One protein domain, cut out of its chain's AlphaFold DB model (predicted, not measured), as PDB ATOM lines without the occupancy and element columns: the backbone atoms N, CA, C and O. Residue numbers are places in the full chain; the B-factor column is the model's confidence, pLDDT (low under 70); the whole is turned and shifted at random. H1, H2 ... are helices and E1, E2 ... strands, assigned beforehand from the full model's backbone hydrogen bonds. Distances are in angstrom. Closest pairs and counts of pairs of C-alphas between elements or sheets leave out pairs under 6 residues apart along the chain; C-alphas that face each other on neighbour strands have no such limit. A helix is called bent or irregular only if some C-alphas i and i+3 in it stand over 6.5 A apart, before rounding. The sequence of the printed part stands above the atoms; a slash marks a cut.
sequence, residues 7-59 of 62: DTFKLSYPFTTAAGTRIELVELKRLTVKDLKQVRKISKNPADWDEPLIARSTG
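AT A GLANCE: This is residues 7 to 59 of the 62 residues of the protein "Phage tail assembly protein" of Escherichia coli (UniProt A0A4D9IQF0). A bent hairpin of two strands, E1 and E2, makes one end of the model, and two helices, H1 and H2, set as a V, make the other. From the end of E2 the chain goes on to H1, and H2 then folds back toward the hairpin, its last residues packing on the end of E2. The printed part has 53 residues with two named strands and two named helices, in the order E1, E2, H1, H2; the sheet, E1 beside E2, is antiparallel and the class is mixed, helices and strands. The whole is loose, with a radius of gyration of the C-alphas of 13.0 A and spans of 33 by 23 by 15 A.

HOW THE PARTS SIT: E1, residues 7 to 16, and E2, residues 22 to 29, form a hairpin and are antiparallel, with 150 degrees between their directions. N 9 and O 26 are 2.8 A apart and N 23 and O 15 are 2.9 A apart, both within hydrogen-bond range. E1 bends by 90 degrees at residue 13, and E2 bends by 57 degrees at residue 25. H1, residues 33 to 42, follows E2 and is apart from E1. H2, residues 46 to 58, touches H1, the closest C-alphas being those of Val 39 and Trp 49, 6.2 A apart. These helices run opposite ways at a steep tilt of 54 degrees, though the line of H2 is a rough one. The closest C-alphas of E2 and H2 are those of Lys 29 and Ser 57, 4.7 A apart, while E1 and H2 are apart. In H1 every O i to N i+4 pair is within hydrogen-bond range; in H2 6 of 9 are.

IN THESE COORDINATES: E1 begins at C-alpha 7, at (120.299, 126.682, 97.538), and measures 20.6 A from first to last C-alpha. E2 measures 19.4 A, from Arg 22 to Lys 29. H1 starts with Val 33 at (103.735, 132.566, 100.016) and measures 14.5 A to Ile 42. H2 measures 19.3 A and ends at C-alpha 58, at (113.148, 121.894, 92.352). It is irregular, but only just: C-alphas 47 and 50 are 6.8 A apart.

THE WHOLE: The two C-alphas farthest apart are those of Ser 12 and Lys 44, at 34.2 A, and those of Asp 7 and Gly 59, the first and last printed, are 12.4 A apart. The printed part has no cut. The links E1 to E2, E2 to H1 and H1 to H2 are tight, with 5, 3 and 3 residues between the elements. The mean pLDDT of the printed part is 77.5; residues 18 to 19 and residue 59 are under 70.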
ATOM      1  N   ASP A   7     119.251 127.492  96.932       70.75
ATOM      2  CA  ASP A   7     120.299 126.682  97.538       70.75
ATOM      3  C   ASP A   7     120.547 125.475  96.629       70.75
ATOM      4  O   ASP A   7     119.630 124.727  96.284       70.75
ATOM      5  N   THR A   8     121.790 125.305  96.181       72.94
ATOM      6  CA  THR A   8     122.172 124.161  95.349       72.94
ATOM      7  C   THR A   8     122.551 122.997  96.252       72.94
ATOM      8  O   THR A   8     123.526 123.071  97.000       72.94
ATOM      9  N   PHE A   9     121.801 121.904  96.172       75.62
ATOM     10  CA  PHE A   9     122.048 120.696  96.948       75.62
ATOM     11  C   PHE A   9     122.659 119.620  96.061       75.62
ATOM     12  O   PHE A   9     122.085 119.217  95.050       75.62
ATOM     13  N   LYS A  10     123.830 119.122  96.462       78.00
ATOM     14  CA  LYS A  10     124.444 117.951  95.838       78.00
ATOM     15  C   LYS A  10     123.776 116.695  96.381       78.00
ATOM     16  O   LYS A  10     123.783 116.467  97.589       78.00
ATOM     17  N   LEU A  11     123.201 115.889  95.496       76.12
ATOM     18  CA  LEU A  11     122.577 114.633  95.890       76.12
ATOM     19  C   LEU A  11     123.664 113.618  96.245       76.12
ATOM     20  O   LEU A  11     124.561 113.351  95.446       76.12
ATOM     21  N   SER A  12     123.578 113.021  97.435       74.88
ATOM     22  CA  SER A  12     124.453 111.898  97.813       74.88
ATOM     23  C   SER A  12     124.218 110.671  96.931       74.88
ATOM     24  O   SER A  12     125.145 109.906  96.684       74.88
ATOM     25  N   TYR A  13     122.993 110.522  96.422       75.81
ATOM     26  CA  TYR A  13     122.603 109.487  95.473       75.81
ATOM     27  C   TYR A  13     122.054 110.160  94.212       75.81
ATOM     28  O   TYR A  13     120.880 110.535  94.187       75.81
ATOM     29  N   PRO A  14     122.894 110.382  93.186       78.00
ATOM     30  CA  PRO A  14     122.433 110.960  91.933       78.00
ATOM     31  C   PRO A  14     121.434 110.013  91.274       78.00
ATOM     32  O   PRO A  14     121.697 108.813  91.154       78.00
ATOM     33  N   PHE A  15     120.296 110.549  90.839       77.12
ATOM     34  CA  PHE A  15     119.274 109.772  90.146       77.12
ATOM     35  C   PHE A  15     119.214 110.171  88.674       77.12
ATOM     36  O   PHE A  15     119.419 111.331  88.312       77.12
ATOM     37  N   THR A  16     118.959 109.193  87.813       76.31
ATOM     38  CA  THR A  16     118.751 109.422  86.384       76.31
ATOM     39  C   THR A  16     117.253 109.481  86.142       76.31
ATOM     40  O   THR A  16     116.540 108.533  86.471       76.31
ATOM     41  N   THR A  17     116.761 110.593  85.602       72.56
ATOM     42  CA  THR A  17     115.350 110.699  85.216       72.56
ATOM     43  C   THR A  17     115.044 109.737  84.067       72.56
ATOM     44  O   THR A  17     115.938 109.336  83.321       72.56
ATOM     45  N   ALA A  18     113.766 109.405  83.864       67.19
ATOM     46  CA  ALA A  18     113.332 108.604  82.714       67.19
ATOM     47  C   ALA A  18     113.696 109.249  81.357       67.19
ATOM     48  O   ALA A  18     113.797 108.555  80.350       67.19
ATOM     49  N   ALA A  19     113.954 110.562  81.344       69.00
ATOM     50  CA  ALA A  19     114.440 111.313  80.188       69.00
ATOM     51  C   ALA A  19     115.962 111.176  79.946       69.00
ATOM     52  O   ALA A  19     116.493 111.800  79.032       69.00
ATOM     53  N   GLY A  20     116.678 110.387  80.757       71.81
ATOM     54  CA  GLY A  20     118.124 110.173  80.636       71.81
ATOM     55  C   GLY A  20     118.986 111.269  81.270       71.81
ATOM     56  O   GLY A  20     120.211 111.210  81.186       71.81
ATOM     57  N   THR A  21     118.378 112.254  81.938       72.50
ATOM     58  CA  THR A  21     119.110 113.333  82.609       72.50
ATOM     59  C   THR A  21     119.597 112.855  83.970       72.50
ATOM     60  O   THR A  21     118.799 112.547  84.856       72.50
ATOM     61  N   ARG A  22     120.918 112.803  84.151       74.69
ATOM     62  CA  ARG A  22     121.542 112.497  85.442       74.69
ATOM     63  C   ARG A  22     121.522 113.743  86.321       74.69
ATOM     64  O   ARG A  22     122.186 114.732  86.016       74.69
ATOM     65  N   ILE A  23     120.770 113.689  87.410       75.44
ATOM     66  CA  ILE A  23     120.654 114.789  88.363       75.44
ATOM     67  C   ILE A  23     121.650 114.535  89.494       75.44
ATOM     68  O   ILE A  23     121.438 113.682  90.354       75.44
ATOM     69  N   GLU A  24     122.768 115.260  89.467       78.94
ATOM     70  CA  GLU A  24     123.790 115.244  90.531       78.94
ATOM     71  C   GLU A  24     123.640 116.427  91.496       78.94
ATOM     72  O   GLU A  24     124.022 116.354  92.667       78.94
ATOM     73  N   LEU A  25     123.065 117.518  90.995       76.38
ATOM     74  CA  LEU A  25     122.830 118.769  91.698       76.38
ATOM     75  C   LEU A  25     121.368 119.149  91.484       76.38
ATOM     76  O   LEU A  25     120.898 119.191  90.348       76.38
ATOM     77  N   VAL A  26     120.661 119.416  92.576       75.56
ATOM     78  CA  VAL A  26     119.305 119.959  92.545       75.56
ATOM     79  C   VAL A  26     119.369 121.376  93.069       75.56
ATOM     80  O   VAL A  26     119.809 121.621  94.193       75.56
ATOM     81  N   GLU A  27     118.924 122.317  92.252       76.06
ATOM     82  CA  GLU A  27     118.736 123.689  92.686       76.06
ATOM     83  C   GLU A  27     117.372 123.785  93.381       76.06
ATOM     84  O   GLU A  27     116.325 123.653  92.749       76.06
ATOM     85  N   LEU A  28     117.379 123.944  94.707       76.75
ATOM     86  CA  LEU A  28     116.168 124.093  95.505       76.75
ATOM     87  C   LEU A  28     115.937 125.569  95.801       76.75
ATOM     88  O   LEU A  28     116.651 126.217  96.566       76.75
ATOM     89  N   LYS A  29     114.868 126.101  95.228       80.69
ATOM     90  CA  LYS A  29     114.363 127.421  95.560       80.69
ATOM     91  C   LYS A  29     113.513 127.353  96.828       80.69
ATOM     92  O   LYS A  29     112.620 126.512  96.948       80.69
ATOM     93  N   ARG A  30     113.708 128.305  97.750       77.62
ATOM     94  CA  ARG A  30     112.782 128.485  98.881       77.62
ATOM     95  C   ARG A  30     111.373 128.797  98.384       77.62
ATOM     96  O   ARG A  30     111.154 129.757  97.642       77.62
ATOM     97  N   LEU A  31     110.415 128.015  98.868       77.31
ATOM     98  CA  LEU A  31     108.998 128.229  98.613       77.31
ATOM     99  C   LEU A  31     108.555 129.567  99.205       77.31
ATOM    100  O   LEU A  31     108.852 129.893 100.355       77.31
ATOM    101  N   THR A  32     107.829 130.348  98.410       79.94
ATOM    102  CA  THR A  32     107.278 131.628  98.851       79.94
ATOM    103  C   THR A  32     105.775 131.517  99.097       79.94
ATOM    104  O   THR A  32     105.100 130.609  98.609       79.94
ATOM    105  N   VAL A  33     105.194 132.498  99.796       80.19
ATOM    106  CA  VAL A  33     103.735 132.566 100.016       80.19
ATOM    107  C   VAL A  33     102.956 132.602  98.688       80.19
ATOM    108  O   VAL A  33     101.802 132.179  98.637       80.19
ATOM    109  N   LYS A  34     103.572 133.075  97.593       81.88
ATOM    110  CA  LYS A  34     102.965 133.035  96.253       81.88
ATOM    111  C   LYS A  34     102.812 131.602  95.740       81.88
ATOM    112  O   LYS A  34     101.758 131.287  95.194       81.88
ATOM    113  N   ASP A  35     103.813 130.754  95.959       80.81
ATOM    114  CA  ASP A  35     103.790 129.348  95.545       80.81
ATOM    115  C   ASP A  35     102.728 128.577  96.335       80.81
ATOM    116  O   ASP A  35     101.869 127.940  95.731       80.81
ATOM    117  N   LEU A  36     102.661 128.769  97.660       81.00
ATOM    118  CA  LEU A  36     101.593 128.206  98.502       81.00
ATOM    119  C   LEU A  36     100.194 128.649  98.048       81.00
ATOM    120  O   LEU A  36      99.266 127.845  97.982       81.00
ATOM    121  N   LYS A  37     100.026 129.931  97.692       84.12
ATOM    122  CA  LYS A  37      98.753 130.437  97.157       84.12
ATOM    123  C   LYS A  37      98.397 129.815  95.806       84.12
ATOM    124  O   LYS A  37      97.211 129.639  95.545       84.12
ATOM    125  N   GLN A  38      99.371 129.514  94.945       80.75
ATOM    126  CA  GLN A  38      99.111 128.836  93.673       80.75
ATOM    127  C   GLN A  38      98.751 127.368  93.877       80.75
ATOM    128  O   GLN A  38      97.749 126.929  93.323       80.75
ATOM    129  N   VAL A  39      99.489 126.642  94.714       82.88
ATOM    130  CA  VAL A  39      99.181 125.239  95.028       82.88
ATOM    131  C   VAL A  39      97.784 125.113  95.629       82.88
ATOM    132  O   VAL A  39      96.989 124.306  95.163       82.88
ATOM    133  N   ARG A  40      97.413 126.019  96.538       82.38
ATOM    134  CA  ARG A  40      96.065 126.082  97.122       82.38
ATOM    135  C   ARG A  40      94.951 126.420  96.119       82.38
ATOM    136  O   ARG A  40      93.783 126.155  96.395       82.38
ATOM    137  N   LYS A  41      95.274 127.037  94.974       82.56
ATOM    138  CA  LYS A  41      94.314 127.235  93.870       82.56
ATOM    139  C   LYS A  41      94.148 125.975  93.022       82.56
ATOM    140  O   LYS A  41      93.059 125.760  92.505       82.56
ATOM    141  N   ILE A  42      95.219 125.200  92.856       81.31
ATOM    142  CA  ILE A  42      95.238 123.987  92.029       81.31
ATOM    143  C   ILE A  42      94.614 122.819  92.795       81.31
ATOM    144  O   ILE A  42      93.762 122.125  92.254       81.31
ATOM    145  N   SER A  43      94.974 122.649  94.068       78.31
ATOM    146  CA  SER A  43      94.414 121.618  94.936       78.31
ATOM    147  C   SER A  43      93.808 122.208  96.207       78.31
ATOM    148  O   SER A  43      94.438 122.974  96.942       78.31
ATOM    149  N   LYS A  44      92.563 121.808  96.487       79.31
ATOM    150  CA  LYS A  44      91.854 122.126  97.735       79.31
ATOM    151  C   LYS A  44      92.257 121.209  98.890       79.31
ATOM    152  O   LYS A  44      91.997 121.562 100.038       79.31
ATOM    153  N   ASN A  45      92.861 120.061  98.592       80.06
ATOM    154  CA  ASN A  45      93.261 119.071  99.577       80.06
ATOM    155  C   ASN A  45      94.738 119.283  99.960       80.06
ATOM    156  O   ASN A  45      95.598 119.203  99.081       80.06
ATOM    157  N   PRO A  46      95.049 119.547 101.241       76.06
ATOM    158  CA  PRO A  46      96.419 119.778 101.695       76.06
ATOM    159  C   PRO A  46      97.375 118.606 101.455       76.06
ATOM    160  O   PRO A  46      98.571 118.838 101.330       76.06
ATOM    161  N   ALA A  47      96.867 117.371 101.384       80.56
ATOM    162  CA  ALA A  47      97.694 116.188 101.140       80.56
ATOM    163  C   ALA A  47      98.280 116.146  99.717       80.56
ATOM    164  O   ALA A  47      99.336 115.570  99.506       80.56
ATOM    165  N   ASP A  48      97.637 116.813  98.756       80.62
ATOM    166  CA  ASP A  48      98.101 116.863  97.364       80.62
ATOM    167  C   ASP A  48      99.018 118.073  97.107       80.62
ATOM    168  O   ASP A  48      99.272 118.447  95.961       80.62
ATOM    169  N   TRP A  49      99.458 118.771  98.161       81.44
ATOM    170  CA  TRP A  49     100.307 119.956  98.022       81.44
ATOM    171  C   TRP A  49     101.785 119.610  97.871       81.44
ATOM    172  O   TRP A  49     102.519 120.419  97.305       81.44
ATOM    173  N   ASP A  50     102.223 118.439  98.329       79.56
ATOM    174  CA  ASP A  50     103.643 118.076  98.338       79.56
ATOM    175  C   ASP A  50     104.236 118.042  96.930       79.56
ATOM    176  O   ASP A  50     105.222 118.717  96.650       79.56
ATOM    177  N   GLU A  51     103.590 117.339  96.011       78.62
ATOM    178  CA  GLU A  51     104.068 117.159  94.642       78.62
ATOM    179  C   GLU A  51     104.210 118.481  93.856       78.62
ATOM    180  O   GLU A  51     105.296 118.760  93.335       78.62
ATOM    181  N   PRO A  52     103.207 119.385  93.830       79.38
ATOM    182  CA  PRO A  52     103.368 120.679  93.180       79.38
ATOM    183  C   PRO A  52     104.306 121.624  93.945       79.38
ATOM    184  O   PRO A  52     104.926 122.477  93.315       79.38
ATOM    185  N   LEU A  53     104.457 121.507  95.270       82.31
ATOM    186  CA  LEU A  53     105.462 122.288  96.002       82.31
ATOM    187  C   LEU A  53     106.880 121.816  95.664       82.31
ATOM    188  O   LEU A  53     107.736 122.657  95.403       82.31
ATOM    189  N   ILE A  54     107.113 120.505  95.585       81.44
ATOM    190  CA  ILE A  54     108.405 119.919  95.210       81.44
ATOM    191  C   ILE A  54     108.770 120.302  93.776       81.44
ATOM    192  O   ILE A  54     109.887 120.760  93.536       81.44
ATOM    193  N   ALA A  55     107.839 120.205  92.825       78.38
ATOM    194  CA  ALA A  55     108.082 120.623  91.442       78.38
ATOM    195  C   ALA A  55     108.463 122.112  91.350       78.38
ATOM    196  O   ALA A  55     109.329 122.521  90.578       78.38
ATOM    197  N   ARG A  56     107.849 122.949  92.192       78.88
ATOM    198  CA  ARG A  56     108.112 124.395  92.237       78.88
ATOM    199  C   ARG A  56     109.395 124.752  92.973       78.88
ATOM    200  O   ARG A  56     110.012 125.756  92.619       78.88
ATOM    201  N   SER A  57     109.789 123.970  93.976       75.62
ATOM    202  CA  SER A  57     111.061 124.160  94.668       75.62
ATOM    203  C   SER A  57     112.229 123.655  93.832       75.62
ATOM    204  O   SER A  57     113.264 124.302  93.818       75.62
ATOM    205  N   THR A  58     112.073 122.534  93.130       73.62
ATOM    206  CA  THR A  58     113.148 121.894  92.352       73.62
ATOM    207  C   THR A  58     113.228 122.370  90.903       73.62
ATOM    208  O   THR A  58     114.227 122.128  90.234       73.62
ATOM    209  N   GLY A  59     112.166 122.995  90.382       69.88
ATOM    210  CA  GLY A  59     112.037 123.296  88.954       69.88
ATOM    211  C   GLY A  59     111.860 122.050  88.076       69.88
ATOM    212  O   GLY A  59     111.762 122.180  86.856       69.88
TER     213      GLY A  59